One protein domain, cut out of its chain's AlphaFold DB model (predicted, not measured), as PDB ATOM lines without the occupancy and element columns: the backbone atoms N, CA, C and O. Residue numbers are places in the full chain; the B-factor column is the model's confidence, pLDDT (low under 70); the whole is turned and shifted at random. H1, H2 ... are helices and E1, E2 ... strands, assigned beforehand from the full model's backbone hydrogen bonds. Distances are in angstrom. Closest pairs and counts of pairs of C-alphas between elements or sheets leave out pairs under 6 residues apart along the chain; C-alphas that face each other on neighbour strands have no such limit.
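This is residues 23 to 217 of the 545 residues of the protein "Polycystic kidney disease protein-2" of Chrysochromulina tobinii (UniProt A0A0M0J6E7). Little regular structure: two antiparallel sheets amid long loops, a small one, E1-E3-E4-E2, with H2 along one face, and a long, twisted meander, E5-E6-E7, each strand the antiparallel neighbour of the one before. Of 195 printed residues, 73 are in named elements, two helices and seven strands, ordered H1 E1 E2 E3 E4 H2 E5 E6 E7; the class is mixed. The whole is compact, radius of gyration of the C-alphas 18.9 A, spanning 57 by 47 by 29 A.

From residue 23, look first for H1, residues 54 to 57, on neither sheet and too short for an O i to N i+4 pair; its one O i to N i+3 pair is not within range. E1, residues 83 to 89, neighbours E3, residues 122 to 128: N 85 and O 126, 2.8 A, are within hydrogen-bond range. So are N 127 and O 135, 2.8 A, in the hairpin of E3 and E4, residues 134 to 138, and N 96 and O 136, 2.9 A, between E2, residues 96 to 98, and E4. H2, residues 152 to 166, with every O i to N i+4 pair within range, makes two layers with this sheet, a helix on one face: height 10.3 A, over E3, closest C-alphas Val 125 and Thr 153, 6.3 A. E5, residues 176 to 185, near E1, forms a hairpin with E6, residues 190 to 200, N 181 and O 194 at 2.8 A; E6 forms another with E7, residues 206 to 216, N 195 and O 211 at 2.8 A.

Find C-alpha 54 at (239.857, 256.658, 332.966), where H1 begins. H2 runs 20.9 A, E6 32.5 A, and E7 33.4 A to C-alpha 216 at (242.157, 273.745, 352.039).

The C-alphas farthest apart, Asp 23 and Asn 144, are 61.7 A apart. The printed part has no cut; the links H1 to E1, E2 to E3 and E4 to H2 are long. Look for pLDDT under 70 at residues 41 to 43 and 147.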
ATOM      1  N   ASP A  23     236.060 261.049 315.840       78.81
ATOM      2  CA  ASP A  23     236.878 260.519 314.740       78.81
ATOM      3  C   ASP A  23     238.369 260.419 315.096       78.81
ATOM      4  O   ASP A  23     239.081 259.590 314.539       78.81
ATOM      5  N   SER A  24     238.862 261.252 316.022       78.12
ATOM      6  CA  SER A  24     240.269 261.222 316.436       78.12
ATOM      7  C   SER A  24     240.572 260.086 317.418       78.12
ATOM      8  O   SER A  24     241.693 259.583 317.450       78.12
ATOM      9  N   LEU A  25     239.573 259.640 318.187       80.00
ATOM     10  CA  LEU A  25     239.734 258.585 319.191       80.00
ATOM     11  C   LEU A  25     239.945 257.204 318.558       80.00
ATOM     12  O   LEU A  25     240.488 256.318 319.205       80.00
ATOM     13  N   GLN A  26     239.583 257.025 317.283       79.06
ATOM     14  CA  GLN A  26     239.856 255.793 316.533       79.06
ATOM     15  C   GLN A  26     241.356 255.523 316.346       79.06
ATOM     16  O   GLN A  26     241.741 254.389 316.085       79.06
ATOM     17  N   TYR A  27     242.199 256.550 316.487       79.00
ATOM     18  CA  TYR A  27     243.656 256.443 316.376       79.00
ATOM     19  C   TYR A  27     244.347 256.253 317.734       79.00
ATOM     20  O   TYR A  27     245.574 256.309 317.810       79.00
ATOM     21  N   GLN A  28     243.582 256.076 318.817       85.31
ATOM     22  CA  GLN A  28     244.136 255.798 320.135       85.31
ATOM     23  C   GLN A  28     244.602 254.341 320.212       85.31
ATOM     24  O   GLN A  28     243.793 253.420 320.135       85.31
ATOM     25  N   ASP A  29     245.902 254.146 320.417       85.88
ATOM     26  CA  ASP A  29     246.473 252.826 320.663       85.88
ATOM     27  C   ASP A  29     246.346 252.439 322.146       85.88
ATOM     28  O   ASP A  29     246.700 253.208 323.048       85.88
ATOM     29  N   THR A  30     245.833 251.236 322.385       90.00
ATOM     30  CA  THR A  30     245.591 250.662 323.720       90.00
ATOM     31  C   THR A  30     246.368 249.365 323.952       90.00
ATOM     32  O   THR A  30     246.240 248.758 325.021       90.00
ATOM     33  N   GLU A  31     247.167 248.924 322.975       90.00
ATOM     34  CA  GLU A  31     247.952 247.704 323.093       90.00
ATOM     35  C   GLU A  31     249.125 247.868 324.077       90.00
ATOM     36  O   GLU A  31     249.786 248.906 324.118       90.00
ATOM     37  N   PRO A  32     249.437 246.845 324.894       90.25
ATOM     38  CA  PRO A  32     250.585 246.919 325.781       90.25
ATOM     39  C   PRO A  32     251.894 247.102 325.009       90.25
ATOM     40  O   PRO A  32     252.175 246.349 324.079       90.25
ATOM     41  N   PHE A  33     252.740 248.031 325.452       90.19
ATOM     42  CA  PHE A  33     254.019 248.316 324.797       90.19
ATOM     43  C   PHE A  33     255.198 248.300 325.779       90.19
ATOM     44  O   PHE A  33     255.032 248.316 327.001       90.19
ATOM     45  N   GLY A  34     256.416 248.258 325.244       86.50
ATOM     46  CA  GLY A  34     257.646 248.401 326.018       86.50
ATOM     47  C   GLY A  34     258.861 247.908 325.245       86.50
ATOM     48  O   GLY A  34     258.842 246.815 324.683       86.50
ATOM     49  N   TYR A  35     259.930 248.701 325.230       86.88
ATOM     50  CA  TYR A  35     261.169 248.336 324.549       86.88
ATOM     51  C   TYR A  35     262.104 247.560 325.481       86.88
ATOM     52  O   TYR A  35     262.442 248.014 326.577       86.88
ATOM     53  N   ASN A  36     262.549 246.378 325.052       86.88
ATOM     54  CA  ASN A  36     263.521 245.603 325.810       86.88
ATOM     55  C   ASN A  36     264.954 246.039 325.464       86.88
ATOM     56  O   ASN A  36     265.533 245.612 324.467       86.88
ATOM     57  N   TRP A  37     265.548 246.867 326.324       81.88
ATOM     58  CA  TRP A  37     266.904 247.376 326.111       81.88
ATOM     59  C   TRP A  37     268.009 246.321 326.288       81.88
ATOM     60  O   TRP A  37     269.095 246.497 325.738       81.88
ATOM     61  N   THR A  38     267.772 245.244 327.052       83.94
ATOM     62  CA  THR A  38     268.789 244.202 327.299       83.94
ATOM     63  C   THR A  38     268.855 243.182 326.172       83.94
ATOM     64  O   THR A  38     269.921 242.633 325.898       83.94
ATOM     65  N   ASN A  39     267.733 242.944 325.493       80.75
ATOM     66  CA  ASN A  39     267.668 242.084 324.326       80.75
ATOM     67  C   ASN A  39     266.782 242.719 323.251       80.75
ATOM     68  O   ASN A  39     265.585 242.454 323.192       80.75
ATOM     69  N   ALA A  40     267.400 243.503 322.365       70.88
ATOM     70  CA  ALA A  40     266.712 244.197 321.275       70.88
ATOM     71  C   ALA A  40     265.998 243.252 320.285       70.88
ATOM     72  O   ALA A  40     265.127 243.693 319.541       70.88
ATOM     73  N   SER A  41     266.352 241.958 320.267       68.31
ATOM     74  CA  SER A  41     265.687 240.946 319.430       68.31
ATOM     75  C   SER A  41     264.419 240.359 320.063       68.31
ATOM     76  O   SER A  41     263.579 239.806 319.356       68.31
ATOM     77  N   ALA A  42     264.253 240.495 321.384       67.75
ATOM     78  CA  ALA A  42     263.041 240.100 322.088       67.75
ATOM     79  C   ALA A  42     262.073 241.290 322.111       67.75
ATOM     80  O   ALA A  42     262.269 242.244 322.859       67.75
ATOM     81  N   SER A  43     261.020 241.236 321.298       61.34
ATOM     82  CA  SER A  43     260.054 242.334 321.156       61.34
ATOM     83  C   SER A  43     259.174 242.572 322.389       61.34
ATOM     84  O   SER A  43     258.487 243.586 322.445       61.34
ATOM     85  N   VAL A  44     259.175 241.667 323.375       70.69
ATOM     86  CA  VAL A  44     258.244 241.719 324.509       70.69
ATOM     87  C   VAL A  44     258.996 241.947 325.817       70.69
ATOM     88  O   VAL A  44     259.805 241.126 326.253       70.69
ATOM     89  N   LEU A  45     258.713 243.085 326.452       82.75
ATOM     90  CA  LEU A  45     259.136 243.383 327.816       82.75
ATOM     91  C   LEU A  45     258.449 242.411 328.792       82.75
ATOM     92  O   LEU A  45     257.265 242.126 328.639       82.75
ATOM     93  N   SER A  46     259.156 241.925 329.818       83.19
ATOM     94  CA  SER A  46     258.574 241.002 330.812       83.19
ATOM     95  C   SER A  46     257.352 241.591 331.526       83.19
ATOM     96  O   SER A  46     256.383 240.886 331.783       83.19
ATOM     97  N   ASN A  47     257.392 242.897 331.796       87.88
ATOM     98  CA  ASN A  47     256.290 243.677 332.343       87.88
ATOM     99  C   ASN A  47     255.989 244.855 331.402       87.88
ATOM    100  O   ASN A  47     256.537 245.937 331.617       87.88
ATOM    101  N   PRO A  48     255.165 244.679 330.352       91.38
ATOM    102  CA  PRO A  48     254.829 245.767 329.436       91.38
ATOM    103  C   PRO A  48     253.974 246.835 330.132       91.38
ATOM    104  O   PRO A  48     253.278 246.549 331.118       91.38
ATOM    105  N   PHE A  49     254.014 248.062 329.616       92.62
ATOM    106  CA  PHE A  49     253.111 249.133 330.026       92.62
ATOM    107  C   PHE A  49     251.700 248.781 329.579       92.62
ATOM    108  O   PHE A  49     251.468 248.484 328.412       92.62
ATOM    109  N   ARG A  50     250.755 248.783 330.520       90.94
ATOM    110  CA  ARG A  50     249.359 248.432 330.257       90.94
ATOM    111  C   ARG A  50     248.514 249.689 330.173       90.94
ATOM    112  O   ARG A  50     248.727 250.636 330.932       90.94
ATOM    113  N   TYR A  51     247.559 249.670 329.256       92.38
ATOM    114  CA  TYR A  51     246.557 250.711 329.146       92.38
ATOM    115  C   TYR A  51     245.548 250.597 330.295       92.38
ATOM    116  O   TYR A  51     245.068 249.504 330.596       92.38
ATOM    117  N   TYR A  52     245.215 251.727 330.912       91.25
ATOM    118  CA  TYR A  52     244.145 251.843 331.898       91.25
ATOM    119  C   TYR A  52     243.089 252.812 331.388       91.25
ATOM    120  O   TYR A  52     243.396 253.927 330.959       91.25
ATOM    121  N   SER A  53     241.824 252.416 331.488       91.00
ATOM    122  CA  SER A  53     240.719 253.339 331.252       91.00
ATOM    123  C   SER A  53     240.673 254.433 332.328       91.00
ATOM    124  O   SER A  53     241.168 254.263 333.446       91.00
ATOM    125  N   ALA A  54     240.008 255.550 332.022       88.25
ATOM    126  CA  ALA A  54     239.857 256.658 332.966       88.25
ATOM    127  C   ALA A  54     239.223 256.226 334.304       88.25
ATOM    128  O   ALA A  54     239.609 256.718 335.366       88.25
ATOM    129  N   ALA A  55     238.283 255.275 334.260       87.69
ATOM    130  CA  ALA A  55     237.615 254.734 335.440       87.69
ATOM    131  C   ALA A  55     238.540 253.834 336.277       87.69
ATOM    132  O   ALA A  55     238.545 253.918 337.506       87.69
ATOM    133  N   GLU A  56     239.361 253.003 335.630       89.00
ATOM    134  CA  GLU A  56     240.313 252.123 336.320       89.00
ATOM    135  C   GLU A  56     241.464 252.904 336.956       89.00
ATOM    136  O   GLU A  56     241.867 252.583 338.078       89.00
ATOM    137  N   ALA A  57     241.950 253.942 336.267       86.19
ATOM    138  CA  ALA A  57     242.971 254.853 336.775       86.19
ATOM    139  C   ALA A  57     242.422 255.824 337.840       86.19
ATOM    140  O   ALA A  57     243.174 256.318 338.679       86.19
ATOM    141  N   GLY A  58     241.106 256.070 337.857       85.62
ATOM    142  CA  GLY A  58     240.477 257.053 338.744       85.62
ATOM    143  C   GLY A  58     240.770 258.500 338.345       85.62
ATOM    144  O   GLY A  58     240.848 259.375 339.205       85.62
ATOM    145  N   THR A  59     240.965 258.750 337.052       85.94
ATOM    146  CA  THR A  59     241.304 260.060 336.473       85.94
ATOM    147  C   THR A  59     240.072 260.761 335.892       85.94
ATOM    148  O   THR A  59     239.006 260.164 335.766       85.94
ATOM    149  N   LEU A  60     240.225 262.026 335.487       84.44
ATOM    150  CA  LEU A  60     239.153 262.874 334.950       84.44
ATOM    151  C   LEU A  60     238.455 262.236 333.722       84.44
ATOM    152  O   LEU A  60     239.090 262.150 332.675       84.44
ATOM    153  N   PRO A  61     237.169 261.830 333.764       82.38
ATOM    154  CA  PRO A  61     236.506 261.083 332.681       82.38
ATOM    155  C   PRO A  61     236.509 261.821 331.342       82.38
ATOM    156  O   PRO A  61     236.714 261.239 330.281       82.38
ATOM    157  N   ASN A  62     236.337 263.138 331.413       82.06
ATOM    158  CA  ASN A  62     236.262 264.011 330.253       82.06
ATOM    159  C   ASN A  62     237.631 264.485 329.752       82.06
ATOM    160  O   ASN A  62     237.654 265.348 328.884       82.06
ATOM    161  N   GLY A  63     238.725 263.965 330.317       84.00
ATOM    162  CA  GLY A  63     240.087 264.310 329.939       84.00
ATOM    163  C   GLY A  63     240.550 265.720 330.307       84.00
ATOM    164  O   GLY A  63     239.754 266.662 330.356       84.00
ATOM    165  N   PRO A  64     241.847 265.903 330.591       86.81
ATOM    166  CA  PRO A  64     242.387 267.232 330.818       86.81
ATOM    167  C   PRO A  64     242.390 268.077 329.540       86.81
ATOM    168  O   PRO A  64     242.605 267.580 328.432       86.81
ATOM    169  N   VAL A  65     242.176 269.378 329.719       87.00
ATOM    170  CA  VAL A  65     242.280 270.378 328.654       87.00
ATOM    171  C   VAL A  65     243.672 270.994 328.699       87.00
ATOM    172  O   VAL A  65     244.166 271.342 329.771       87.00
ATOM    173  N   SER A  66     244.289 271.135 327.533       85.94
ATOM    174  CA  SER A  66     245.512 271.900 327.350       85.94
ATOM    175  C   SER A  66     245.307 273.349 327.777       85.94
ATOM    176  O   SER A  66     244.412 274.031 327.275       85.94
ATOM    177  N   ALA A  67     246.175 273.842 328.658       83.06
ATOM    178  CA  ALA A  67     246.239 275.266 328.969       83.06
ATOM    179  C   ALA A  67     247.115 276.043 327.964       83.06
ATOM    180  O   ALA A  67     247.371 277.227 328.172       83.06
ATOM    181  N   ASN A  68     247.604 275.398 326.895       82.19
ATOM    182  CA  ASN A  68     248.377 276.067 325.856       82.19
ATOM    183  C   ASN A  68     247.437 276.829 324.900       82.19
ATOM    184  O   ASN A  68     246.576 276.190 324.282       82.19
ATOM    185  N   PRO A  69     247.624 278.151 324.704       71.94
ATOM    186  CA  PRO A  69     246.758 278.951 323.843       71.94
ATOM    187  C   PRO A  69     246.685 278.507 322.377       71.94
ATOM    188  O   PRO A  69     245.672 278.730 321.717       71.94
ATOM    189  N   ALA A  70     247.744 277.873 321.865       71.25
ATOM    190  CA  ALA A  70     247.801 277.394 320.486       71.25
ATOM    191  C   ALA A  70     246.986 276.107 320.264       71.25
ATOM    192  O   ALA A  70     246.608 275.795 319.136       71.25
ATOM    193  N   SER A  71     246.717 275.350 321.334       76.88
ATOM    194  CA  SER A  71     246.045 274.052 321.270       76.88
ATOM    195  C   SER A  71     244.628 274.130 321.832       76.88
ATOM    196  O   SER A  71     243.670 273.892 321.096       76.88
ATOM    197  N   PHE A  72     244.481 274.444 323.127       79.25
ATOM    198  CA  PHE A  72     243.225 274.321 323.887       79.25
ATOM    199  C   PHE A  72     242.488 272.979 323.692       79.25
ATOM    200  O   PHE A  72     241.280 272.871 323.928       79.25
ATOM    201  N   ARG A  73     243.199 271.932 323.258       84.38
ATOM    202  CA  ARG A  73     242.616 270.619 322.981       84.38
ATOM    203  C   ARG A  73     242.360 269.853 324.257       84.38
ATOM    204  O   ARG A  73     242.985 270.080 325.291       84.38
ATOM    205  N   ARG A  74     241.448 268.897 324.161       88.56
ATOM    206  CA  ARG A  74     241.117 267.983 325.244       88.56
ATOM    207  C   ARG A  74     241.713 266.622 324.932       88.56
ATOM    208  O   ARG A  74     241.457 266.085 323.861       88.56
ATOM    209  N   TYR A  75     242.487 266.064 325.849       88.50
ATOM    210  CA  TYR A  75     243.126 264.762 325.656       88.50
ATOM    211  C   TYR A  75     242.406 263.683 326.456       88.50
ATOM    212  O   TYR A  75     242.009 263.969 327.582       88.50
ATOM    213  N   PRO A  76     242.268 262.450 325.934       87.81
ATOM    214  CA  PRO A  76     241.721 261.350 326.712       87.81
ATOM    215  C   PRO A  76     242.565 261.116 327.965       87.81
ATOM    216  O   PRO A  76     243.791 261.195 327.947       87.81
ATOM    217  N   SER A  77     241.886 260.840 329.072       84.44
ATOM    218  CA  SER A  77     242.512 260.544 330.363       84.44
ATOM    219  C   SER A  77     242.891 259.078 330.539       84.44
ATOM    220  O   SER A  77     243.723 258.771 331.388       84.44
ATOM    221  N   GLY A  78     242.288 258.179 329.755       87.31
ATOM    222  CA  GLY A  78     242.730 256.793 329.667       87.31
ATOM    223  C   GLY A  78     244.076 256.715 328.951       87.31
ATOM    224  O   GLY A  78     244.281 257.374 327.931       87.31
ATOM    225  N   GLY A  79     244.996 255.929 329.492       90.50
ATOM    226  CA  GLY A  79     246.362 255.871 328.996       90.50
ATOM    227  C   GLY A  79     247.241 254.916 329.783       90.50
ATOM    228  O   GLY A  79     246.778 254.139 330.619       90.50
ATOM    229  N   TYR A  80     248.532 254.994 329.502       92.62
ATOM    230  CA  TYR A  80     249.568 254.253 330.209       92.62
ATOM    231  C   TYR A  80     250.025 255.064 331.417       92.62
ATOM    232  O   TYR A  80     250.135 256.291 331.342       92.62
ATOM    233  N   LEU A  81     250.258 254.385 332.538       91.38
ATOM    234  CA  LEU A  81     250.623 255.042 333.786       91.38
ATOM    235  C   LEU A  81     251.788 254.346 334.481       91.38
ATOM    236  O   LEU A  81     251.852 253.119 334.582       91.38
ATOM    237  N   SER A  82     252.656 255.177 335.042       93.44
ATOM    238  CA  SER A  82     253.722 254.793 335.956       93.44
ATOM    239  C   SER A  82     253.725 255.794 337.107       93.44
ATOM    240  O   SER A  82     253.534 256.993 336.895       93.44
ATOM    241  N   LEU A  83     253.880 255.317 338.342       94.12
ATOM    242  CA  LEU A  83     253.629 256.127 339.537       94.12
ATOM    243  C   LEU A  83     254.823 256.113 340.481       94.12
ATOM    244  O   LEU A  83     255.463 255.086 340.692       94.12
ATOM    245  N   VAL A  84     255.049 257.251 341.128       95.06
ATOM    246  CA  VAL A  84     255.961 257.377 342.264       95.06
ATOM    247  C   VAL A  84     255.157 257.926 343.430       95.06
ATOM    248  O   VAL A  84     254.665 259.052 343.379       95.06
ATOM    249  N   ILE A  85     255.007 257.122 344.476       93.94
ATOM    250  CA  ILE A  85     254.206 257.445 345.657       93.94
ATOM    251  C   ILE A  85     255.161 257.588 346.846       93.94
ATOM    252  O   ILE A  85     255.502 256.587 347.482       93.94
ATOM    253  N   PRO A  86     255.636 258.806 347.149       93.31
ATOM    254  CA  PRO A  86     256.396 259.057 348.364       93.31
ATOM    255  C   PRO A  86     255.459 259.085 349.576       93.31
ATOM    256  O   PRO A  86     254.369 259.659 349.526       93.31
ATOM    257  N   PHE A  87     255.886 258.494 350.689       92.56
ATOM    258  CA  PHE A  87     255.129 258.516 351.936       92.56
ATOM    259  C   PHE A  87     256.044 258.442 353.160       92.56
ATOM    260  O   PHE A  87     257.168 257.944 353.104       92.56
ATOM    261  N   PHE A  88     255.546 258.934 354.291       92.06
ATOM    262  CA  PHE A  88     256.200 258.760 355.583       92.06
ATOM    263  C   PHE A  88     255.665 257.513 356.274       92.06
ATOM    264  O   PHE A  88     254.456 257.280 356.256       92.06
ATOM    265  N   SER A  89     256.550 256.745 356.904       92.81
ATOM    266  CA  SER A  89     256.190 255.559 357.677       92.81
ATOM    267  C   SER A  89     256.665 255.650 359.124       92.81
ATOM    268  O   SER A  89     257.683 256.280 359.433       92.81
ATOM    269  N   GLU A  90     255.899 255.035 360.020       91.19
ATOM    270  CA  GLU A  90     256.253 254.877 361.431       91.19
ATOM    271  C   GLU A  90     257.272 253.747 361.642       91.19
ATOM    272  O   GLU A  90     258.179 253.860 362.469       91.19
ATOM    273  N   THR A  91     257.154 252.670 360.867       91.81
ATOM    274  CA  THR A  91     258.020 251.493 360.933       91.81
ATOM    275  C   THR A  91     258.893 251.403 359.687       91.81
ATOM    276  O   THR A  91     258.577 251.945 358.631       91.81
ATOM    277  N   TYR A  92     260.037 250.735 359.808       92.38
ATOM    278  CA  TYR A  92     260.880 250.478 358.649       92.38
ATOM    279  C   TYR A  92     260.251 249.354 357.821       92.38
ATOM    280  O   TYR A  92     260.084 248.241 358.325       92.38
ATOM    281  N   LEU A  93     259.903 249.640 356.564       93.56
ATOM    282  CA  LEU A  93     259.407 248.631 355.630       93.56
ATOM    283  C   LEU A  93     260.576 248.055 354.818       93.56
ATOM    284  O   LEU A  93     261.408 248.824 354.318       93.56
ATOM    285  N   PRO A  94     260.656 246.720 354.678       92.69
ATOM    286  CA  PRO A  94     261.699 246.083 353.890       92.69
ATOM    287  C   PRO A  94     261.534 246.385 352.396       92.69
ATOM    288  O   PRO A  94     260.466 246.774 351.928       92.69
ATOM    289  N   ASP A  95     262.618 246.175 351.655       95.44
ATOM    290  CA  ASP A  95     262.644 246.275 350.198       95.44
ATOM    291  C   ASP A  95     261.869 245.098 349.585       95.44
ATOM    292  O   ASP A  95     262.252 243.941 349.769       95.44
ATOM    293  N   GLN A  96     260.755 245.391 348.917       95.12
ATOM    294  CA  GLN A  96     259.846 244.399 348.348       95.12
ATOM    295  C   GLN A  96     259.506 244.751 346.903       95.12
ATOM    296  O   GLN A  96     259.253 245.912 346.573       95.12
ATOM    297  N   ARG A  97     259.476 243.734 346.040       94.50
ATOM    298  CA  ARG A  97     259.126 243.847 344.622       94.50
ATOM    299  C   ARG A  97     258.130 242.757 344.266       94.50
ATOM    300  O   ARG A  97     258.348 241.612 344.643       94.50
ATOM    301  N   GLY A  98     257.097 243.103 343.514       92.75
ATOM    302  CA  GLY A  98     256.091 242.139 343.079       92.75
ATOM    303  C   GLY A  98     254.785 242.810 342.692       92.75
ATOM    304  O   GLY A  98     254.749 244.015 342.425       92.75
ATOM    305  N   VAL A  99     253.718 242.020 342.648       91.44
ATOM    306  CA  VAL A  99     252.355 242.540 342.485       91.44
ATOM    307  C   VAL A  99     251.784 242.980 343.837       91.44
ATOM    308  O   VAL A  99     252.432 242.855 344.876       91.44
ATOM    309  N   ALA A 100     250.561 243.511 343.841       88.12
ATOM    310  CA  ALA A 100     249.920 244.035 345.052       88.12
ATOM    311  C   ALA A 100     249.794 243.009 346.196       88.12
ATOM    312  O   ALA A 100     249.709 243.408 347.352       88.12
ATOM    313  N   GLU A 101     249.784 241.711 345.880       89.38
ATOM    314  CA  GLU A 101     249.689 240.616 346.854       89.38
ATOM    315  C   GLU A 101     251.039 240.285 347.515       89.38
ATOM    316  O   GLU A 101     251.070 239.852 348.665       89.38
ATOM    317  N   ASP A 102     252.155 240.540 346.822       91.00
ATOM    318  CA  ASP A 102     253.510 240.230 347.302       91.00
ATOM    319  C   ASP A 102     254.100 241.348 348.178       91.00
ATOM    320  O   ASP A 102     255.086 241.149 348.893       91.00
ATOM    321  N   VAL A 103     253.537 242.555 348.082       91.81
ATOM    322  CA  VAL A 103     254.074 243.773 348.693       91.81
ATOM    323  C   VAL A 103     253.151 244.250 349.807       91.81
ATOM    324  O   VAL A 103     251.960 244.463 349.601       91.81
ATOM    325  N   LEU A 104     253.724 244.495 350.988       92.38
ATOM    326  CA  LEU A 104     252.989 244.998 352.148       92.38
ATOM    327  C   LEU A 104     252.258 246.300 351.817       92.38
ATOM    328  O   LEU A 104     252.848 247.229 351.255       92.38
ATOM    329  N   ASP A 105     250.995 246.399 352.226       90.69
ATOM    330  CA  ASP A 105     250.204 247.605 352.025       90.69
ATOM    331  C   ASP A 105     250.743 248.764 352.874       90.69
ATOM    332  O   ASP A 105     250.637 248.792 354.100       90.69
ATOM    333  N   PHE A 106     251.328 249.761 352.210       90.69
ATOM    334  CA  PHE A 106     251.868 250.935 352.885       90.69
ATOM    335  C   PHE A 106     250.805 251.769 353.606       90.69
ATOM    336  O   PHE A 106     251.159 252.543 354.495       90.69
ATOM    337  N   ARG A 107     249.519 251.656 353.237       88.44
ATOM    338  CA  ARG A 107     248.435 252.463 353.819       88.44
ATOM    339  C   ARG A 107     248.300 252.242 355.323       88.44
ATOM    340  O   ARG A 107     248.041 253.207 356.040       88.44
ATOM    341  N   ASP A 108     248.581 251.030 355.794       89.31
ATOM    342  CA  ASP A 108     248.505 250.664 357.210       89.31
ATOM    343  C   ASP A 108     249.625 251.285 358.047       89.31
ATOM    344  O   ASP A 108     249.437 251.545 359.237       89.31
ATOM    345  N   TYR A 109     250.763 251.596 357.419       90.88
ATOM    346  CA  TYR A 109     251.961 252.150 358.063       90.88
ATOM    347  C   TYR A 109     252.193 253.632 357.746       90.88
ATOM    348  O   TYR A 109     253.082 254.258 358.329       90.88
ATOM    349  N   ARG A 110     251.432 254.196 356.801       89.94
ATOM    350  CA  ARG A 110     251.566 255.581 356.353       89.94
ATOM    351  C   ARG A 110     251.166 256.544 357.466       89.94
ATOM    352  O   ARG A 110     250.109 256.408 358.081       89.94
ATOM    353  N   VAL A 111     251.986 257.570 357.654       88.75
ATOM    354  CA  VAL A 111     251.707 258.701 358.539       88.75
ATOM    355  C   VAL A 111     251.151 259.850 357.707       88.75
ATOM    356  O   VAL A 111     251.790 260.335 356.774       88.75
ATOM    357  N   THR A 112     249.939 260.281 358.038       82.69
ATOM    358  CA  THR A 112     249.265 261.435 357.439       82.69
ATOM    359  C   THR A 112     248.816 262.394 358.534       82.69
ATOM    360  O   THR A 112     248.723 262.031 359.705       82.69
ATOM    361  N   ARG A 113     248.443 263.620 358.161       77.31
ATOM    362  CA  ARG A 113     247.855 264.584 359.103       77.31
ATOM    363  C   ARG A 113     246.589 264.059 359.803       77.31
ATOM    364  O   ARG A 113     246.280 264.495 360.903       77.31
ATOM    365  N   ARG A 114     245.875 263.120 359.170       75.56
ATOM    366  CA  ARG A 114     244.630 262.523 359.674       75.56
ATOM    367  C   ARG A 114     244.852 261.278 360.546       75.56
ATOM    368  O   ARG A 114     243.880 260.699 361.009       75.56
ATOM    369  N   THR A 115     246.101 260.856 360.766       76.94
ATOM    370  CA  THR A 115     246.455 259.736 361.661       76.94
ATOM    371  C   THR A 115     247.133 260.270 362.930       76.94
ATOM    372  O   THR A 115     248.362 260.240 363.035       76.94
ATOM    373  N   PRO A 116     246.358 260.809 363.893       74.50
ATOM    374  CA  PRO A 116     246.918 261.335 365.132       74.50
ATOM    375  C   PRO A 116     247.631 260.226 365.919       74.50
ATOM    376  O   PRO A 116     247.193 259.079 365.938       74.50
ATOM    377  N   GLY A 117     248.743 260.574 366.569       82.38
ATOM    378  CA  GLY A 117     249.513 259.660 367.423       82.38
ATOM    379  C   GLY A 117     250.630 258.877 366.727       82.38
ATOM    380  O   GLY A 117     251.465 258.303 367.418       82.38
ATOM    381  N   ARG A 118     250.715 258.900 365.389       86.44
ATOM    382  CA  ARG A 118     251.832 258.293 364.647       86.44
ATOM    383  C   ARG A 118     252.924 259.314 364.352       86.44
ATOM    384  O   ARG A 118     252.641 260.447 363.966       86.44
ATOM    385  N   THR A 119     254.183 258.908 364.500       87.06
ATOM    386  CA  THR A 119     255.347 259.763 364.208       87.06
ATOM    387  C   THR A 119     256.019 259.328 362.912       87.06
ATOM    388  O   THR A 119     256.270 258.144 362.702       87.06
ATOM    389  N   ALA A 120     256.307 260.282 362.025       88.94
ATOM    390  CA  ALA A 120     257.045 260.020 360.793       88.94
ATOM    391  C   ALA A 120     258.520 259.745 361.128       88.94
ATOM    392  O   ALA A 120     259.245 260.667 361.499       88.94
ATOM    393  N   ARG A 121     258.953 258.484 361.020       89.00
ATOM    394  CA  ARG A 121     260.329 258.059 361.340       89.00
ATOM    395  C   ARG A 121     261.146 257.739 360.098       89.00
ATOM    396  O   ARG A 121     262.331 258.050 360.052       89.00
ATOM    397  N   TYR A 122     260.510 257.151 359.090       91.62
ATOM    398  CA  TYR A 122     261.163 256.727 357.857       91.62
ATOM    399  C   TYR A 122     260.526 257.406 356.650       91.62
ATOM    400  O   TYR A 122     259.305 257.575 356.580       91.62
ATOM    401  N   TYR A 123     261.364 257.789 355.690       93.12
ATOM    402  CA  TYR A 123     260.920 258.248 354.381       93.12
ATOM    403  C   TYR A 123     260.945 257.069 353.414       93.12
ATOM    404  O   TYR A 123     261.981 256.426 353.246       93.12
ATOM    405  N   CYS A 124     259.804 256.771 352.802       95.00
ATOM    406  CA  CYS A 124     259.611 255.594 351.971       95.00
ATOM    407  C   CYS A 124     259.011 255.978 350.622       95.00
ATOM    408  O   CYS A 124     258.402 257.038 350.458       95.00
ATOM    409  N   VAL A 125     259.187 255.100 349.641       95.56
ATOM    410  CA  VAL A 125     258.622 255.273 348.307       95.56
ATOM    411  C   VAL A 125     258.051 253.954 347.811       95.56
ATOM    412  O   VAL A 125     258.649 252.894 347.998       95.56
ATOM    413  N   ARG A 126     256.880 254.031 347.179       95.44
ATOM    414  CA  ARG A 126     256.316 252.964 346.357       95.44
ATOM    415  C   ARG A 126     256.377 253.415 344.904       95.44
ATOM    416  O   ARG A 126     255.757 254.407 344.526       95.44
ATOM    417  N   ILE A 127     257.158 252.703 344.113       95.69
ATOM    418  CA  ILE A 127     257.350 252.929 342.685       95.69
ATOM    419  C   ILE A 127     256.520 251.885 341.948       95.69
ATOM    420  O   ILE A 127     256.550 250.714 342.308       95.69
ATOM    421  N   VAL A 128     255.763 252.299 340.940       94.69
ATOM    422  CA  VAL A 128     254.813 251.445 340.227       94.69
ATOM    423  C   VAL A 128     255.120 251.557 338.746       94.69
ATOM    424  O   VAL A 128     255.011 252.637 338.167       94.69
ATOM    425  N   TRP A 129     255.523 250.442 338.147       92.50
ATOM    426  CA  TRP A 129     256.056 250.406 336.790       92.50
ATOM    427  C   TRP A 129     254.968 250.565 335.725       92.50
ATOM    428  O   TRP A 129     255.041 251.454 334.883       92.50
ATOM    429  N   ASN A 130     253.939 249.724 335.789       90.88
ATOM    430  CA  ASN A 130     252.890 249.608 334.773       90.88
ATOM    431  C   ASN A 130     251.484 249.558 335.390       90.88
ATOM    432  O   ASN A 130     250.603 248.902 334.846       90.88
ATOM    433  N   GLY A 131     251.305 250.161 336.568       87.56
ATOM    434  CA  GLY A 131     250.060 250.104 337.345       87.56
ATOM    435  C   GLY A 131     249.798 248.789 338.095       87.56
ATOM    436  O   GLY A 131     248.780 248.692 338.781       87.56
ATOM    437  N   ASP A 132     250.696 247.801 338.002       89.50
ATOM    438  CA  ASP A 132     250.545 246.482 338.639       89.50
ATOM    439  C   ASP A 132     251.821 246.070 339.392       89.50
ATOM    440  O   ASP A 132     251.803 245.902 340.612       89.50
ATOM    441  N   PHE A 133     252.957 246.002 338.688       92.69
ATOM    442  CA  PHE A 133     254.249 245.680 339.292       92.69
ATOM    443  C   PHE A 133     254.789 246.873 340.082       92.69
ATOM    444  O   PHE A 133     254.930 247.978 339.543       92.69
ATOM    445  N   MET A 134     255.118 246.650 341.354       93.19
ATOM    446  CA  MET A 134     255.566 247.695 342.265       93.19
ATOM    447  C   MET A 134     256.842 247.323 343.022       93.19
ATOM    448  O   MET A 134     257.103 246.163 343.330       93.19
ATOM    449  N   HIS A 135     257.632 248.347 343.334       95.25
ATOM    450  CA  HIS A 135     258.829 248.295 344.162       95.25
ATOM    451  C   HIS A 135     258.637 249.244 345.345       95.25
ATOM    452  O   HIS A 135     258.477 250.451 345.167       95.25
ATOM    453  N   GLN A 136     258.612 248.697 346.556       95.56
ATOM    454  CA  GLN A 136     258.433 249.448 347.792       95.56
ATOM    455  C   GLN A 136     259.686 249.350 348.651       95.56
ATOM    456  O   GLN A 136     260.177 248.255 348.908       95.56
ATOM    457  N   LEU A 137     260.188 250.493 349.117       95.19
ATOM    458  CA  LEU A 137     261.340 250.546 350.013       95.19
ATOM    459  C   LEU A 137     261.313 251.781 350.923       95.19
ATOM    460  O   LEU A 137     260.736 252.818 350.584       95.19
ATOM    461  N   CYS A 138     262.005 251.680 352.055       95.06
ATOM    462  CA  CYS A 138     262.245 252.783 352.982       95.06
ATOM    463  C   CYS A 138     263.731 253.145 353.060       95.06
ATOM    464  O   CYS A 138     264.614 252.301 352.890       95.06
ATOM    465  N   ASP A 139     264.014 254.417 353.338       93.19
ATOM    466  CA  ASP A 139     265.350 254.859 353.718       93.19
ATOM    467  C   ASP A 139     265.625 254.428 355.170       93.19
ATOM    468  O   ASP A 139     264.817 254.754 356.040       93.19
ATOM    469  N   PRO A 140     266.718 253.699 355.462       90.31
ATOM    470  CA  PRO A 140     267.038 253.275 356.827       90.31
ATOM    471  C   PRO A 140     267.450 254.432 357.756       90.31
ATOM    472  O   PRO A 140     267.540 254.213 358.962       90.31
ATOM    473  N   ASN A 141     267.649 255.643 357.216       88.12
ATOM    474  CA  ASN A 141     268.284 256.791 357.866       88.12
ATOM    475  C   ASN A 141     269.749 256.524 358.263       88.12
ATOM    476  O   ASN A 141     270.187 255.390 358.447       88.12
ATOM    477  N   ASP A 142     270.541 257.589 358.355       85.56
ATOM    478  CA  ASP A 142     271.927 257.511 358.808       85.56
ATOM    479  C   ASP A 142     271.957 257.335 360.332       85.56
ATOM    480  O   ASP A 142     271.560 258.228 361.086       85.56
ATOM    481  N   GLY A 143     272.441 256.178 360.789       80.00
ATOM    482  CA  GLY A 143     272.574 255.873 362.213       80.00
ATOM    483  C   GLY A 143     273.584 256.764 362.943       80.00
ATOM    484  O   GLY A 143     273.498 256.897 364.161       80.00
ATOM    485  N   ASN A 144     274.509 257.405 362.220       81.62
ATOM    486  CA  ASN A 144     275.525 258.277 362.809       81.62
ATOM    487  C   ASN A 144     275.040 259.724 362.978       81.62
ATOM    488  O   ASN A 144     275.562 260.447 363.825       81.62
ATOM    489  N   VAL A 145     274.053 260.160 362.180       77.94
ATOM    490  CA  VAL A 145     273.507 261.528 362.212       77.94
ATOM    491  C   VAL A 145     271.978 261.505 362.046       77.94
ATOM    492  O   VAL A 145     271.464 261.768 360.957       77.94
ATOM    493  N   PRO A 146     271.203 261.234 363.109       70.69
ATOM    494  CA  PRO A 146     269.751 261.407 363.080       70.69
ATOM    495  C   PRO A 146     269.397 262.908 362.995       70.69
ATOM    496  O   PRO A 146     269.990 263.686 363.745       70.69
ATOM    497  N   PRO A 147     268.436 263.367 362.162       68.75
ATOM    498  CA  PRO A 147     267.542 262.641 361.252       68.75
ATOM    499  C   PRO A 147     267.948 262.809 359.768       68.75
ATOM    500  O   PRO A 147     267.198 263.367 358.963       68.75
ATOM    501  N   ARG A 148     269.150 262.377 359.380       83.06
ATOM    502  CA  ARG A 148     269.609 262.439 357.984       83.06
ATOM    503  C   ARG A 148     269.204 261.176 357.220       83.06
ATOM    504  O   ARG A 148     269.393 260.068 357.708       83.06
ATOM    505  N   THR A 149     268.689 261.330 356.002       86.12
ATOM    506  CA  THR A 149     268.411 260.205 355.093       86.12
ATOM    507  C   THR A 149     269.683 259.757 354.364       86.12
ATOM    508  O   THR A 149     270.551 260.573 354.043       86.12
ATOM    509  N   THR A 150     269.801 258.458 354.078       88.56
ATOM    510  CA  THR A 150     270.934 257.880 353.326       88.56
ATOM    511  C   THR A 150     270.863 258.173 351.824       88.56
ATOM    512  O   THR A 150     271.868 258.087 351.122       88.56
ATOM    513  N   GLY A 151     269.682 258.541 351.317       90.06
ATOM    514  CA  GLY A 151     269.440 258.812 349.901       90.06
ATOM    515  C   GLY A 151     269.013 257.579 349.105       90.06
ATOM    516  O   GLY A 151     268.889 257.665 347.882       90.06
ATOM    517  N   ARG A 152     268.737 256.447 349.769       92.44
ATOM    518  CA  ARG A 152     268.322 255.188 349.125       92.44
ATOM    519  C   ARG A 152     267.037 255.351 348.309       92.44
ATOM    520  O   ARG A 152     266.952 254.882 347.178       92.44
ATOM    521  N   THR A 153     266.057 256.068 348.854       93.31
ATOM    522  CA  THR A 153     264.788 256.373 348.166       93.31
ATOM    523  C   THR A 153     264.996 257.251 346.935       93.31
ATOM    524  O   THR A 153     264.444 256.969 345.874       93.31
ATOM    525  N   ARG A 154     265.848 258.279 347.036       93.25
ATOM    526  CA  ARG A 154     266.219 259.137 345.901       93.25
ATOM    527  C   ARG A 154     266.907 258.336 344.794       93.25
ATOM    528  O   ARG A 154     266.608 258.554 343.619       93.25
ATOM    529  N   ALA A 155     267.813 257.427 345.156       95.06
ATOM    530  CA  ALA A 155     268.494 256.558 344.203       95.06
ATOM    531  C   ALA A 155     267.497 255.656 343.459       95.06
ATOM    532  O   ALA A 155     267.522 255.632 342.233       95.06
ATOM    533  N   ALA A 156     266.557 255.028 344.174       95.25
ATOM    534  CA  ALA A 156     265.520 254.187 343.567       95.25
ATOM    535  C   ALA A 156     264.612 254.963 342.595       95.25
ATOM    536  O   ALA A 156     264.321 254.491 341.500       95.25
ATOM    537  N   VAL A 157     264.208 256.192 342.944       95.12
ATOM    538  CA  VAL A 157     263.427 257.048 342.030       95.12
ATOM    539  C   VAL A 157     264.249 257.437 340.796       95.12
ATOM    540  O   VAL A 157     263.721 257.475 339.690       95.12
ATOM    541  N   THR A 158     265.545 257.706 340.962       95.94
ATOM    542  CA  THR A 158     266.443 258.026 339.838       95.94
ATOM    543  C   THR A 158     266.614 256.827 338.902       95.94
ATOM    544  O   THR A 158     266.592 256.988 337.685       95.94
ATOM    545  N   GLU A 159     266.759 255.624 339.459       94.94
ATOM    546  CA  GLU A 159     266.810 254.370 338.703       94.94
ATOM    547  C   GLU A 159     265.516 254.147 337.913       94.94
ATOM    548  O   GLU A 159     265.578 253.925 336.709       94.94
ATOM    549  N   PHE A 160     264.357 254.359 338.538       95.00
ATOM    550  CA  PHE A 160     263.057 254.271 337.873       95.00
ATOM    551  C   PHE A 160     262.928 255.194 336.650       95.00
ATOM    552  O   PHE A 160     262.496 254.749 335.588       95.00
ATOM    553  N   TRP A 161     263.349 256.461 336.749       94.50
ATOM    554  CA  TRP A 161     263.355 257.368 335.590       94.50
ATOM    555  C   TRP A 161     264.285 256.886 334.471       94.50
ATOM    556  O   TRP A 161     263.950 257.000 333.289       94.50
ATOM    557  N   ASN A 162     265.447 256.333 334.831       95.06
ATOM    558  CA  ASN A 162     266.366 255.752 333.857       95.06
ATOM    559  C   ASN A 162     265.769 254.508 333.190       95.06
ATOM    560  O   ASN A 162     265.939 254.336 331.986       95.06
ATOM    561  N   ASP A 163     265.040 253.677 333.931       92.75
ATOM    562  CA  ASP A 163     264.385 252.489 333.388       92.75
ATOM    563  C   ASP A 163     263.220 252.849 332.460       92.75
ATOM    564  O   ASP A 163     263.125 252.272 331.378       92.75
ATOM    565  N   LEU A 164     262.412 253.868 332.784       93.44
ATOM    566  CA  LEU A 164     261.396 254.400 331.861       93.44
ATOM    567  C   LEU A 164     262.024 254.887 330.546       93.44
ATOM    568  O   LEU A 164     261.493 254.626 329.463       93.44
ATOM    569  N   LYS A 165     263.180 255.559 330.628       93.06
ATOM    570  CA  LYS A 165     263.930 255.997 329.445       93.06
ATOM    571  C   LYS A 165     264.442 254.807 328.632       93.06
ATOM    572  O   LYS A 165     264.317 254.819 327.413       93.06
ATOM    573  N   ARG A 166     264.998 253.780 329.285       91.56
ATOM    574  CA  ARG A 166     265.482 252.555 328.622       91.56
ATOM    575  C   ARG A 166     264.351 251.757 327.976       91.56
ATOM    576  O   ARG A 166     264.580 251.157 326.937       91.56
ATOM    577  N   ALA A 167     263.154 251.767 328.560       91.31
ATOM    578  CA  ALA A 167     261.982 251.075 328.030       91.31
ATOM    579  C   ALA A 167     261.219 251.859 326.948       91.31
ATOM    580  O   ALA A 167     260.178 251.387 326.494       91.31
ATOM    581  N   HIS A 168     261.728 253.030 326.539       91.25
ATOM    582  CA  HIS A 168     261.089 253.940 325.582       91.25
ATOM    583  C   HIS A 168     259.643 254.283 325.972       91.25
ATOM    584  O   HIS A 168     258.733 254.182 325.157       91.25
ATOM    585  N   TYR A 169     259.420 254.699 327.227       91.88
ATOM    586  CA  TYR A 169     258.085 255.107 327.696       91.88
ATOM    587  C   TYR A 169     257.465 256.246 326.865       91.88
ATOM    588  O   TYR A 169     256.249 256.357 326.772       91.88
ATOM    589  N   ILE A 170     258.314 257.095 326.277       92.38
ATOM    590  CA  ILE A 170     257.932 258.136 325.322       92.38
ATOM    591  C   ILE A 170     258.574 257.784 323.985       92.38
ATOM    592  O   ILE A 170     259.787 257.572 323.910       92.38
ATOM    593  N   ASP A 171     257.762 257.763 322.939       88.06
ATOM    594  CA  ASP A 171     258.134 257.379 321.582       88.06
ATOM    595  C   ASP A 171     257.512 258.330 320.535       88.06
ATOM    596  O   ASP A 171     256.881 259.335 320.870       88.06
ATOM    597  N   SER A 172     257.661 258.021 319.244       84.81
ATOM    598  CA  SER A 172     257.047 258.806 318.160       84.81
ATOM    599  C   SER A 172     255.512 258.709 318.099       84.81
ATOM    600  O   SER A 172     254.867 259.553 317.464       84.81
ATOM    601  N   ALA A 173     254.920 257.681 318.721       86.25
ATOM    602  CA  ALA A 173     253.472 257.499 318.839       86.25
ATOM    603  C   ALA A 173     252.845 258.448 319.855       86.25
ATOM    604  O   ALA A 173     251.678 258.816 319.727       86.25
ATOM    605  N   THR A 174     253.625 258.852 320.853       90.31
ATOM    606  CA  THR A 174     253.159 259.652 321.974       90.31
ATOM    607  C   THR A 174     252.579 260.985 321.486       90.31
ATOM    608  O   THR A 174     253.171 261.678 320.658       90.31
ATOM    609  N   ARG A 175     251.381 261.343 321.970       89.06
ATOM    610  CA  ARG A 175     250.683 262.602 321.625       89.06
ATOM    611  C   ARG A 175     250.500 263.542 322.802       89.06
ATOM    612  O   ARG A 175     250.504 264.752 322.612       89.06
ATOM    613  N   ALA A 176     250.384 263.008 324.011       91.31
ATOM    614  CA  ALA A 176     250.359 263.804 325.224       91.31
ATOM    615  C   ALA A 176     250.987 263.025 326.376       91.31
ATOM    616  O   ALA A 176     250.696 261.846 326.567       91.31
ATOM    617  N   VAL A 177     251.814 263.703 327.164       93.12
ATOM    618  CA  VAL A 177     252.332 263.211 328.442       93.12
ATOM    619  C   VAL A 177     251.863 264.167 329.521       93.12
ATOM    620  O   VAL A 177     252.124 265.366 329.458       93.12
ATOM    621  N   THR A 178     251.170 263.633 330.522       92.44
ATOM    622  CA  THR A 178     250.741 264.408 331.685       92.44
ATOM    623  C   THR A 178     251.515 263.953 332.913       92.44
ATOM    624  O   THR A 178     251.485 262.781 333.273       92.44
ATOM    625  N   ILE A 179     252.168 264.894 333.590       92.69
ATOM    626  CA  ILE A 179     252.793 264.682 334.893       92.69
ATOM    627  C   ILE A 179     251.908 265.346 335.943       92.69
ATOM    628  O   ILE A 179     251.832 266.573 336.030       92.69
ATOM    629  N   THR A 180     251.230 264.533 336.749       91.50
ATOM    630  CA  THR A 180     250.435 265.008 337.885       91.50
ATOM    631  C   THR A 180     251.238 264.902 339.172       91.50
ATOM    632  O   THR A 180     251.662 263.815 339.563       91.50
ATOM    633  N   TRP A 181     251.389 266.021 339.867       90.50
ATOM    634  CA  TRP A 181     252.026 266.102 341.169       90.50
ATOM    635  C   TRP A 181     251.039 266.651 342.199       90.50
ATOM    636  O   TRP A 181     250.494 267.739 342.041       90.50
ATOM    637  N   SER A 182     250.810 265.892 343.269       88.69
ATOM    638  CA  SER A 182     250.045 266.345 344.429       88.69
ATOM    639  C   SER A 182     250.992 266.621 345.592       88.69
ATOM    640  O   SER A 182     251.782 265.754 345.972       88.69
ATOM    641  N   ALA A 183     250.919 267.825 346.152       89.25
ATOM    642  CA  ALA A 183     251.712 268.249 347.297       89.25
ATOM    643  C   ALA A 183     250.794 268.809 348.385       89.25
ATOM    644  O   ALA A 183     249.953 269.667 348.119       89.25
ATOM    645  N   SER A 184     250.966 268.353 349.624       85.69
ATOM    646  CA  SER A 184     250.259 268.894 350.785       85.69
ATOM    647  C   SER A 184     251.232 269.595 351.727       85.69
ATOM    648  O   SER A 184     252.279 269.063 352.099       85.69
ATOM    649  N   SER A 185     250.889 270.821 352.115       87.56
ATOM    650  CA  SER A 185     251.605 271.563 353.149       87.56
ATOM    651  C   SER A 185     250.936 271.320 354.493       87.56
ATOM    652  O   SER A 185     249.780 271.693 354.691       87.56
ATOM    653  N   ASN A 186     251.670 270.732 355.439       82.31
ATOM    654  CA  ASN A 186     251.152 270.468 356.784       82.31
ATOM    655  C   ASN A 186     250.938 271.755 357.595       82.31
ATOM    656  O   ASN A 186     249.961 271.846 358.333       82.31
ATOM    657  N   ALA A 187     251.818 272.750 357.439       83.69
ATOM    658  CA  ALA A 187     251.741 274.009 358.183       83.69
ATOM    659  C   ALA A 187     250.569 274.884 357.717       83.69
ATOM    660  O   ALA A 187     249.820 275.409 358.536       83.69
ATOM    661  N   ALA A 188     250.385 275.004 356.397       84.69
ATOM    662  CA  ALA A 188     249.272 275.759 355.823       84.69
ATOM    663  C   ALA A 188     247.971 274.943 355.770       84.69
ATOM    664  O   ALA A 188     246.899 275.516 355.595       84.69
ATOM    665  N   ALA A 189     248.060 273.614 355.907       87.06
ATOM    666  CA  ALA A 189     246.951 272.687 355.714       87.06
ATOM    667  C   ALA A 189     246.248 272.877 354.355       87.06
ATOM    668  O   ALA A 189     245.021 272.879 354.257       87.06
ATOM    669  N   VAL A 190     247.052 273.056 353.307       88.81
ATOM    670  CA  VAL A 190     246.611 273.240 351.920       88.81
ATOM    671  C   VAL A 190     247.199 272.123 351.076       88.81
ATOM    672  O   VAL A 190     248.395 271.838 351.164       88.81
ATOM    673  N   THR A 191     246.365 271.526 350.236       89.12
ATOM    674  CA  THR A 191     246.777 270.550 349.227       89.12
ATOM    675  C   THR A 191     246.713 271.208 347.859       89.12
ATOM    676  O   THR A 191     245.710 271.835 347.512       89.12
ATOM    677  N   SER A 192     247.776 271.064 347.078       92.12
ATOM    678  CA  SER A 192     247.852 271.509 345.696       92.12
ATOM    679  C   SER A 192     248.006 270.318 344.760       92.12
ATOM    680  O   SER A 192     248.761 269.392 345.044       92.12
ATOM    681  N   ARG A 193     247.275 270.357 343.648       91.62
ATOM    682  CA  ARG A 193     247.407 269.450 342.513       91.62
ATOM    683  C   ARG A 193     247.975 270.258 341.350       91.62
ATOM    684  O   ARG A 193     247.287 271.123 340.811       91.62
ATOM    685  N   SER A 194     249.217 269.979 340.990       92.56
ATOM    686  CA  SER A 194     249.907 270.557 339.842       92.56
ATOM    687  C   SER A 194     249.911 269.545 338.710       92.56
ATOM    688  O   SER A 194     250.317 268.399 338.887       92.56
ATOM    689  N   GLN A 195     249.455 269.961 337.543       91.25
ATOM    690  CA  GLN A 195     249.408 269.147 336.345       91.25
ATOM    691  C   GLN A 195     250.254 269.820 335.272       91.25
ATOM    692  O   GLN A 195     249.956 270.940 334.869       91.25
ATOM    693  N   PHE A 196     251.296 269.136 334.817       93.19
ATOM    694  CA  PHE A 196     252.114 269.552 333.683       93.19
ATOM    695  C   PHE A 196     251.741 268.689 332.486       93.19
ATOM    696  O   PHE A 196     251.703 267.466 332.603       93.19
ATOM    697  N   MET A 197     251.449 269.313 331.355       92.56
ATOM    698  CA  MET A 197     251.075 268.632 330.125       92.56
ATOM    699  C   MET A 197     252.088 268.973 329.037       92.56
ATOM    700  O   MET A 197     252.410 270.139 328.822       92.56
ATOM    701  N   PHE A 198     252.579 267.941 328.362       93.12
ATOM    702  CA  PHE A 198     253.453 268.041 327.203       93.12
ATOM    703  C   PHE A 198     252.743 267.405 326.021       93.12
ATOM    704  O   PHE A 198     252.537 266.192 325.995       93.12
ATOM    705  N   GLU A 199     252.346 268.223 325.059       91.81
ATOM    706  CA  GLU A 199     251.673 267.772 323.848       91.81
ATOM    707  C   GLU A 199     252.691 267.621 322.737       91.81
ATOM    708  O   GLU A 199     253.451 268.539 322.446       91.81
ATOM    709  N   PHE A 200     252.679 266.465 322.099       90.56
ATOM    710  CA  PHE A 200     253.545 266.148 320.982       90.56
ATOM    711  C   PHE A 200     252.719 266.277 319.712       90.56
ATOM    712  O   PHE A 200     251.808 265.491 319.444       90.56
ATOM    713  N   THR A 201     253.025 267.308 318.937       85.81
ATOM    714  CA  THR A 201     252.411 267.509 317.626       85.81
ATOM    715  C   THR A 201     252.936 266.460 316.633       85.81
ATOM    716  O   THR A 201     254.062 265.974 316.784       85.81
ATOM    717  N   PRO A 202     252.183 266.111 315.576       81.81
ATOM    718  CA  PRO A 202     252.650 265.181 314.547       81.81
ATOM    719  C   PRO A 202     253.907 265.659 313.815       81.81
ATOM    720  O   PRO A 202     254.634 264.846 313.255       81.81
ATOM    721  N   THR A 203     254.169 266.967 313.826       81.69
ATOM    722  CA  THR A 203     255.374 267.588 313.262       81.69
ATOM    723  C   THR A 203     256.593 267.481 314.182       81.69
ATOM    724  O   THR A 203     257.691 267.848 313.773       81.69
ATOM    725  N   GLY A 204     256.431 266.967 315.407       81.50
ATOM    726  CA  GLY A 204     257.508 266.771 316.380       81.50
ATOM    727  C   GLY A 204     257.734 267.942 317.342       81.50
ATOM    728  O   GLY A 204     258.615 267.858 318.193       81.50
ATOM    729  N   ALA A 205     256.946 269.019 317.254       85.50
ATOM    730  CA  ALA A 205     256.991 270.100 318.238       85.50
ATOM    731  C   ALA A 205     256.321 269.681 319.555       85.50
ATOM    732  O   ALA A 205     255.321 268.956 319.544       85.50
ATOM    733  N   VAL A 206     256.858 270.180 320.673       90.56
ATOM    734  CA  VAL A 206     256.345 269.924 322.024       90.56
ATOM    735  C   VAL A 206     255.703 271.192 322.579       90.56
ATOM    736  O   VAL A 206     256.396 272.175 322.835       90.56
ATOM    737  N   LEU A 207     254.388 271.170 322.790       89.31
ATOM    738  CA  LEU A 207     253.653 272.259 323.428       89.31
ATOM    739  C   LEU A 207     253.512 271.947 324.918       89.31
ATOM    740  O   LEU A 207     252.793 271.032 325.314       89.31
ATOM    741  N   ALA A 208     254.225 272.698 325.753       92.25
ATOM    742  CA  ALA A 208     254.114 272.575 327.200       92.25
ATOM    743  C   ALA A 208     252.980 273.463 327.730       92.25
ATOM    744  O   ALA A 208     252.787 274.592 327.271       92.25
ATOM    745  N   SER A 209     252.246 272.969 328.720       92.00
ATOM    746  CA  SER A 209     251.298 273.751 329.507       92.00
ATOM    747  C   SER A 209     251.233 273.243 330.944       92.00
ATOM    748  O   SER A 209     251.676 272.134 331.255       92.00
ATOM    749  N   TYR A 210     250.724 274.070 331.852       91.81
ATOM    750  CA  TYR A 210     250.562 273.685 333.246       91.81
ATOM    751  C   TYR A 210     249.259 274.228 333.822       91.81
ATOM    752  O   TYR A 210     248.785 275.299 333.449       91.81
ATOM    753  N   GLN A 211     248.703 273.490 334.775       89.75
ATOM    754  CA  GLN A 211     247.538 273.887 335.548       89.75
ATOM    755  C   GLN A 211     247.787 273.558 337.016       89.75
ATOM    756  O   GLN A 211     248.198 272.449 337.352       89.75
ATOM    757  N   MET A 212     247.529 274.516 337.905       91.00
ATOM    758  CA  MET A 212     247.698 274.325 339.342       91.00
ATOM    759  C   MET A 212     246.388 274.614 340.063       91.00
ATOM    760  O   MET A 212     245.808 275.689 339.927       91.00
ATOM    761  N   GLN A 213     245.924 273.641 340.837       91.50
ATOM    762  CA  GLN A 213     244.713 273.733 341.643       91.50
ATOM    763  C   GLN A 213     245.082 273.613 343.119       91.50
ATOM    764  O   GLN A 213     246.016 272.896 343.484       91.50
ATOM    765  N   THR A 214     244.368 274.333 343.981       91.12
ATOM    766  CA  THR A 214     244.618 274.344 345.428       91.12
ATOM    767  C   THR A 214     243.319 274.220 346.208       91.12
ATOM    768  O   THR A 214     242.309 274.846 345.866       91.12
ATOM    769  N   ARG A 215     243.351 273.446 347.296       88.69
ATOM    770  CA  ARG A 215     242.253 273.310 348.258       88.69
ATOM    771  C   ARG A 215     242.763 273.362 349.692       88.69
ATOM    772  O   ARG A 215     243.889 272.957 349.975       88.69
ATOM    773  N   VAL A 216     241.903 273.808 350.597       87.38
ATOM    774  CA  VAL A 216     242.157 273.745 352.039       87.38
ATOM    775  C   VAL A 216     241.771 272.348 352.536       87.38
ATOM    776  O   VAL A 216     240.755 271.799 352.121       87.38
ATOM    777  N   ASP A 217     242.602 271.750 353.387       81.69
ATOM    778  CA  ASP A 217     242.431 270.397 353.948       81.69
ATOM    779  C   ASP A 217     242.147 270.444 355.464       81.69
ATOM    780  O   ASP A 217     242.463 269.517 356.205       81.69
TER     781      ASP A 217